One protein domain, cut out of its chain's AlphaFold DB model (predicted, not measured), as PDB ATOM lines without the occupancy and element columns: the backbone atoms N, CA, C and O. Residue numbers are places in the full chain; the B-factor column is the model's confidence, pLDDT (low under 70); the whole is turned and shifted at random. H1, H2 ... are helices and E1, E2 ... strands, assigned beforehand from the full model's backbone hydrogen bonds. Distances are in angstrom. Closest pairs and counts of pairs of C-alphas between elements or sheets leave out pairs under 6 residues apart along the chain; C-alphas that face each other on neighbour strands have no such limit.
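Overview. This is residues 24 to 73 of the 79 residues of the protein "Transposase" of Lactobacillus delbrueckii subsp. bulgaricus (UniProt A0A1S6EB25). A small hairpin of two short strands, E1 and E2, stands between a short helix, H1, near one end of the long axis, and a longer helix, H2, that leaves the hairpin towards the other end. Most of H2 sticks out as an arm, with residues 63 to 73 free of the body, and a long loop, residues 44 to 54, joins the two strands. The printed part has 50 residues, with two named helices and two named strands in the order H1, E1, E2, H2; the sheet, in the order E1 - E2, is antiparallel, and the class is mixed, helices and strands. The whole is only just loose, close to compact, with a radius of gyration of the C-alphas of 11.9 A, and its elongated outline spans 35 by 23 by 17 A.

Arrangement. From Asp 24 the printed part leads to H1, residues 29 to 35. A tight link of 5 residues joins it to E1, residues 41 to 43. After a long link of 11 residues comes E2, residues 55 to 57, and the two strands form a hairpin. They are antiparallel neighbours, with 133 degrees between their directions. C-alphas 42 and 56 face each other at 5.2 A. N 42 and O 56 are within hydrogen-bond range at 2.8 A, as are N 56 and O 42 at 2.9 A. H2, residues 58 to 71, follows E2 by a tight link with 0 residues between them. The closest C-alphas of E1 and H2 are those of Tyr 42 and Arg 58, 4.7 A apart, while the two centres are 14.2 A apart. H1 is apart from E2 and from H2. Every O i to N i+4 pair in H1 is within hydrogen-bond range; in H2 it is 7 of 10.

Along the chain. H1 begins at C-alpha 29, (-27.602, -27.400, 3.849), and measures 10.3 A from first to last C-alpha. E1 runs from Glu 41 to Val 43 over 6.6 A, and E2 from Val 55 to Asp 57 over 7.0 A; C-alpha 55 is at (-39.360, -21.712, -7.020). H2, 21.1 A long, runs from Arg 58 to Asp 71 and ends at C-alpha 71, (-46.809, -45.126, -15.301).

Size, cuts and confidence. The two C-alphas farthest apart, those of Lys 33 and Asp 71, are 34.9 A apart. Without residues 63 to 73, of which 63 to 71 belong to H2, the body spans 26 by 20 by 13 A. The printed part has no cut, and its long link is that from E1 to E2. The mean pLDDT of the printed part is 96.0, and no printed residue is under 70.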
ATOM      1  N   ASP A  24     -23.073 -29.824  -5.404       92.69
ATOM      2  CA  ASP A  24     -23.441 -28.608  -4.685       92.69
ATOM      3  C   ASP A  24     -24.783 -27.998  -5.123       92.69
ATOM      4  O   ASP A  24     -25.283 -27.088  -4.470       92.69
ATOM      5  N   GLU A  25     -25.421 -28.546  -6.158       93.88
ATOM      6  CA  GLU A  25     -26.766 -28.156  -6.599       93.88
ATOM      7  C   GLU A  25     -27.874 -28.907  -5.841       93.88
ATOM      8  O   GLU A  25     -29.068 -28.614  -6.018       93.88
ATOM      9  N   LYS A  26     -27.498 -29.927  -5.051       95.62
ATOM     10  CA  LYS A  26     -28.424 -30.751  -4.266       95.62
ATOM     11  C   LYS A  26     -29.136 -29.921  -3.206       95.62
ATOM     12  O   LYS A  26     -28.581 -28.992  -2.629       95.62
ATOM     13  N   ILE A  27     -30.359 -30.331  -2.880       94.56
ATOM     14  CA  ILE A  27     -31.103 -29.789  -1.738       94.56
ATOM     15  C   ILE A  27     -30.499 -30.369  -0.458       94.56
ATOM     16  O   ILE A  27     -30.954 -31.384   0.069       94.56
ATOM     17  N   THR A  28     -29.420 -29.744  -0.009       94.38
ATOM     18  CA  THR A  28     -28.700 -29.985   1.244       94.38
ATOM     19  C   THR A  28     -28.485 -28.644   1.940       94.38
ATOM     20  O   THR A  28     -28.744 -27.592   1.362       94.38
ATOM     21  N   LEU A  29     -27.972 -28.648   3.172       93.75
ATOM     22  CA  LEU A  29     -27.602 -27.400   3.849       93.75
ATOM     23  C   LEU A  29     -26.595 -26.568   3.032       93.75
ATOM     24  O   LEU A  29     -26.760 -25.356   2.910       93.75
ATOM     25  N   SER A  30     -25.585 -27.215   2.438       93.62
ATOM     26  CA  SER A  30     -24.574 -26.538   1.620       93.62
ATOM     27  C   SER A  30     -25.142 -26.012   0.302       93.62
ATOM     28  O   SER A  30     -24.915 -24.847  -0.023       93.62
ATOM     29  N   GLY A  31     -25.921 -26.819  -0.424       94.62
ATOM     30  CA  GLY A  31     -26.513 -26.391  -1.695       94.62
ATOM     31  C   GLY A  31     -27.568 -25.301  -1.513       94.62
ATOM     32  O   GLY A  31     -27.572 -24.307  -2.235       94.62
ATOM     33  N   ASN A  32     -28.391 -25.396  -0.467       94.19
ATOM     34  CA  ASN A  32     -29.350 -24.347  -0.125       94.19
ATOM     35  C   ASN A  32     -28.651 -23.018   0.191       94.19
ATOM     36  O   ASN A  32     -29.081 -21.971  -0.284       94.19
ATOM     37  N   LYS A  33     -27.531 -23.057   0.927       95.62
ATOM     38  CA  LYS A  33     -26.716 -21.865   1.198       95.62
ATOM     39  C   LYS A  33     -26.108 -21.278  -0.080       95.62
ATOM     40  O   LYS A  33     -26.102 -20.061  -0.220       95.62
ATOM     41  N   LYS A  34     -25.629 -22.119  -1.008       95.44
ATOM     42  CA  LYS A  34     -25.067 -21.686  -2.303       95.44
ATOM     43  C   LYS A  34     -26.089 -20.910  -3.138       95.44
ATOM     44  O   LYS A  34     -25.738 -19.899  -3.738       95.44
ATOM     45  N   HIS A  35     -27.335 -21.377  -3.176       94.06
ATOM     46  CA  HIS A  35     -28.377 -20.801  -4.030       94.06
ATOM     47  C   HIS A  35     -29.336 -19.842  -3.315       94.06
ATOM     48  O   HIS A  35     -30.202 -19.264  -3.965       94.06
ATOM     49  N   GLY A  36     -29.209 -19.678  -1.996       95.25
ATOM     50  CA  GLY A  36     -30.119 -18.851  -1.203       95.25
ATOM     51  C   GLY A  36     -31.547 -19.401  -1.128       95.25
ATOM     52  O   GLY A  36     -32.483 -18.624  -0.970       95.25
ATOM     53  N   THR A  37     -31.731 -20.719  -1.260       95.62
ATOM     54  CA  THR A  37     -33.053 -21.369  -1.247       95.62
ATOM     55  C   THR A  37     -33.394 -21.928   0.129       95.62
ATOM     56  O   THR A  37     -32.521 -22.384   0.874       95.62
ATOM     57  N   LYS A  38     -34.681 -21.961   0.475       95.69
ATOM     58  CA  LYS A  38     -35.158 -22.610   1.704       95.69
ATOM     59  C   LYS A  38     -35.227 -24.126   1.538       95.69
ATOM     60  O   LYS A  38     -35.233 -24.665   0.436       95.69
ATOM     61  N   HIS A  39     -35.304 -24.848   2.654       92.38
ATOM     62  CA  HIS A  39     -35.336 -26.314   2.635       92.38
ATOM     63  C   HIS A  39     -36.617 -26.905   2.017       92.38
ATOM     64  O   HIS A  39     -36.571 -28.013   1.485       92.38
ATOM     65  N   ASN A  40     -37.737 -26.182   2.081       95.88
ATOM     66  CA  ASN A  40     -39.018 -26.555   1.475       95.88
ATOM     67  C   ASN A  40     -39.151 -26.117   0.006       95.88
ATOM     68  O   ASN A  40     -40.151 -26.422  -0.637       95.88
ATOM     69  N   GLU A  41     -38.157 -25.413  -0.536       97.31
ATOM     70  CA  GLU A  41     -38.166 -24.919  -1.907       97.31
ATOM     71  C   GLU A  41     -37.396 -25.868  -2.828       97.31
ATOM     72  O   GLU A  41     -36.326 -26.384  -2.498       97.31
ATOM     73  N   TYR A  42     -37.932 -26.080  -4.024       97.81
ATOM     74  CA  TYR A  42     -37.248 -26.731  -5.127       97.81
ATOM     75  C   TYR A  42     -37.078 -25.735  -6.273       97.81
ATOM     76  O   TYR A  42     -38.041 -25.114  -6.716       97.81
ATOM     77  N   VAL A  43     -35.855 -25.629  -6.795       97.81
ATOM     78  CA  VAL A  43     -35.541 -24.828  -7.987       97.81
ATOM     79  C   VAL A  43     -34.791 -25.689  -8.995       97.81
ATOM     80  O   VAL A  43     -33.797 -26.337  -8.657       97.81
ATOM     81  N   CYS A  44     -35.252 -25.714 -10.248       97.56
ATOM     82  CA  CYS A  44     -34.568 -26.433 -11.319       97.56
ATOM     83  C   CYS A  44     -33.500 -25.551 -11.979       97.56
ATOM     84  O   CYS A  44     -33.816 -24.488 -12.505       97.56
ATOM     85  N   TYR A  45     -32.254 -26.027 -12.029       95.38
ATOM     86  CA  TYR A  45     -31.131 -25.304 -12.648       95.38
ATOM     87  C   TYR A  45     -30.777 -25.800 -14.059       95.38
ATOM     88  O   TYR A  45     -29.807 -25.348 -14.667       95.38
ATOM     89  N   ASN A  46     -31.582 -26.702 -14.627       96.38
ATOM     90  CA  ASN A  46     -31.442 -27.098 -16.025       96.38
ATOM     91  C   ASN A  46     -32.027 -26.009 -16.938       96.38
ATOM     92  O   ASN A  46     -33.245 -25.853 -16.994       96.38
ATOM     93  N   LYS A  47     -31.174 -25.309 -17.695       96.25
ATOM     94  CA  LYS A  47     -31.569 -24.227 -18.621       96.25
ATOM     95  C   LYS A  47     -32.574 -24.651 -19.700       96.25
ATOM     96  O   LYS A  47     -33.274 -23.806 -20.237       96.25
ATOM     97  N   LYS A  48     -32.655 -25.947 -20.018       96.94
ATOM     98  CA  LYS A  48     -33.618 -26.492 -20.993       96.94
ATOM     99  C   LYS A  48     -34.989 -26.805 -20.377       96.94
ATOM    100  O   LYS A  48     -35.882 -27.265 -21.076       96.94
ATOM    101  N   CYS A  49     -35.150 -26.626 -19.066       97.25
ATOM    102  CA  CYS A  49     -36.392 -26.917 -18.363       97.25
ATOM    103  C   CYS A  49     -37.381 -25.743 -18.483       97.25
ATOM    104  O   CYS A  49     -37.004 -24.615 -18.170       97.25
ATOM    105  N   PRO A  50     -38.669 -25.992 -18.782       96.38
ATOM    106  CA  PRO A  50     -39.725 -24.972 -18.691       96.38
ATOM    107  C   PRO A  50     -39.881 -24.335 -17.293       96.38
ATOM    108  O   PRO A  50     -40.436 -23.243 -17.145       96.38
ATOM    109  N   ASN A  51     -39.385 -25.023 -16.258       94.56
ATOM    110  CA  ASN A  51     -39.345 -24.558 -14.870       94.56
ATOM    111  C   ASN A  51     -37.945 -24.106 -14.425       94.56
ATOM    112  O   ASN A  51     -37.649 -24.112 -13.230       94.56
ATOM    113  N   TYR A  52     -37.069 -23.731 -15.360       96.94
ATOM    114  CA  TYR A  52     -35.763 -23.171 -15.024       96.94
ATOM    115  C   TYR A  52     -35.903 -21.944 -14.110       96.94
ATOM    116  O   TYR A  52     -36.660 -21.024 -14.414       96.94
ATOM    117  N   GLY A  53     -35.195 -21.955 -12.978       96.19
ATOM    118  CA  GLY A  53     -35.141 -20.841 -12.026       96.19
ATOM    119  C   GLY A  53     -36.430 -20.566 -11.241       96.19
ATOM    120  O   GLY A  53     -36.430 -19.692 -10.381       96.19
ATOM    121  N   LYS A  54     -37.520 -21.303 -11.488       97.06
ATOM    122  CA  LYS A  54     -38.776 -21.133 -10.747       97.06
ATOM    123  C   LYS A  54     -38.701 -21.832  -9.394       97.06
ATOM    124  O   LYS A  54     -38.272 -22.984  -9.321       97.06
ATOM    125  N   VAL A  55     -39.173 -21.146  -8.358       97.69
ATOM    126  CA  VAL A  55     -39.360 -21.712  -7.020       97.69
ATOM    127  C   VAL A  55     -40.685 -22.461  -6.987       97.69
ATOM    128  O   VAL A  55     -41.732 -21.891  -7.286       97.69
ATOM    129  N   VAL A  56     -40.637 -23.744  -6.643       97.12
ATOM    130  CA  VAL A  56     -41.821 -24.583  -6.423       97.12
ATOM    131  C   VAL A  56     -41.709 -25.304  -5.086       97.12
ATOM    132  O   VAL A  56     -40.613 -25.444  -4.541       97.12
ATOM    133  N   ASP A  57     -42.834 -25.781  -4.560       97.94
ATOM    134  CA  ASP A  57     -42.835 -26.590  -3.345       97.94
ATOM    135  C   ASP A  57     -42.098 -27.924  -3.574       97.94
ATOM    136  O   ASP A  57     -42.346 -28.651  -4.547       97.94
ATOM    137  N   ARG A  58     -41.145 -28.233  -2.691       97.62
ATOM    138  CA  ARG A  58     -40.290 -29.417  -2.807       97.62
ATOM    139  C   ARG A  58     -41.073 -30.710  -2.637       97.62
ATOM    140  O   ARG A  58     -40.780 -31.677  -3.344       97.62
ATOM    141  N   ASP A  59     -42.028 -30.740  -1.718       97.75
ATOM    142  CA  ASP A  59     -42.775 -31.951  -1.398       97.75
ATOM    143  C   ASP A  59     -43.783 -32.249  -2.517       97.75
ATOM    144  O   ASP A  59     -43.901 -33.400  -2.939       97.75
ATOM    145  N   MET A  60     -44.373 -31.216  -3.129       98.06
ATOM    146  CA  MET A  60     -45.152 -31.333  -4.365       98.06
ATOM    147  C   MET A  60     -44.300 -31.861  -5.531       98.06
ATOM    148  O   MET A  60     -44.710 -32.787  -6.232       98.06
ATOM    149  N   ASN A  61     -43.082 -31.334  -5.729       98.19
ATOM    150  CA  ASN A  61     -42.156 -31.860  -6.741       98.19
ATOM    151  C   ASN A  61     -41.796 -33.334  -6.475       98.19
ATOM    152  O   ASN A  61     -41.778 -34.142  -7.405       98.19
ATOM    153  N   ALA A  62     -41.539 -33.701  -5.219       97.88
ATOM    154  CA  ALA A  62     -41.218 -35.072  -4.838       97.88
ATOM    155  C   ALA A  62     -42.400 -36.027  -5.038       97.88
ATOM    156  O   ALA A  62     -42.207 -37.107  -5.596       97.88
ATOM    157  N   MET A  63     -43.613 -35.616  -4.657       97.44
ATOM    158  CA  MET A  63     -44.839 -36.376  -4.894       97.44
ATOM    159  C   MET A  63     -45.031 -36.637  -6.389       97.44
ATOM    160  O   MET A  63     -45.191 -37.790  -6.779       97.44
ATOM    161  N   MET A  64     -44.893 -35.617  -7.242       97.88
ATOM    162  CA  MET A  64     -44.999 -35.792  -8.696       97.88
ATOM    163  C   MET A  64     -43.954 -36.773  -9.254       97.88
ATOM    164  O   MET A  64     -44.279 -37.591 -10.112       97.88
ATOM    165  N   ASN A  65     -42.714 -36.750  -8.749       97.56
ATOM    166  CA  ASN A  65     -41.697 -37.734  -9.136       97.56
ATOM    167  C   ASN A  65     -42.054 -39.166  -8.713       97.56
ATOM    168  O   ASN A  65     -41.713 -40.106  -9.427       97.56
ATOM    169  N   LEU A  66     -42.704 -39.353  -7.564       96.94
ATOM    170  CA  LEU A  66     -43.151 -40.673  -7.112       96.94
ATOM    171  C   LEU A  66     -44.354 -41.158  -7.928       96.94
ATOM    172  O   LEU A  66     -44.357 -42.301  -8.377       96.94
ATOM    173  N   THR A  67     -45.323 -40.282  -8.194       96.81
ATOM    174  CA  THR A  67     -46.478 -40.568  -9.058       96.81
ATOM    175  C   THR A  67     -46.037 -40.953 -10.468       96.81
ATOM    176  O   THR A  67     -46.570 -41.899 -11.035       96.81
ATOM    177  N   PHE A  68     -44.987 -40.320 -11.004       96.19
ATOM    178  CA  PHE A  68     -44.401 -40.680 -12.301       96.19
ATOM    179  C   PHE A  68     -43.984 -42.163 -12.403       96.19
ATOM    180  O   PHE A  68     -44.006 -42.734 -13.496       96.19
ATOM    181  N   LEU A  69     -43.629 -42.812 -11.286       96.25
ATOM    182  CA  LEU A  69     -43.261 -44.232 -11.261       96.25
ATOM    183  C   LEU A  69     -44.452 -45.179 -11.438       96.25
ATOM    184  O   LEU A  69     -44.223 -46.345 -11.755       96.25
ATOM    185  N   ILE A  70     -45.688 -44.704 -11.246       95.31
ATOM    186  CA  ILE A  70     -46.909 -45.485 -11.493       95.31
ATOM    187  C   ILE A  70     -46.972 -45.877 -12.968       95.31
ATOM    188  O   ILE A  70     -47.106 -47.058 -13.279       95.31
ATOM    189  N   ASP A  71     -46.764 -44.905 -13.854       95.50
ATOM    190  CA  ASP A  71     -46.809 -45.126 -15.301       95.50
ATOM    191  C   ASP A  71     -45.455 -45.584 -15.868       95.50
ATOM    192  O   ASP A  71     -45.387 -46.198 -16.932       95.50
ATOM    193  N   HIS A  72     -44.349 -45.305 -15.163       95.00
ATOM    194  CA  HIS A  72     -42.998 -45.581 -15.656       95.00
ATOM    195  C   HIS A  72     -42.107 -46.332 -14.648       95.00
ATOM    196  O   HIS A  72     -41.037 -45.839 -14.260       95.00
ATOM    197  N   PRO A  73     -42.463 -47.574 -14.271       93.44
ATOM    198  CA  PRO A  73     -41.759 -48.335 -13.237       93.44
ATOM    199  C   PRO A  73     -40.284 -48.612 -13.569       93.44
ATOM    200  O   PRO A  73     -39.459 -48.738 -12.670       93.44
TER     201      PRO A  73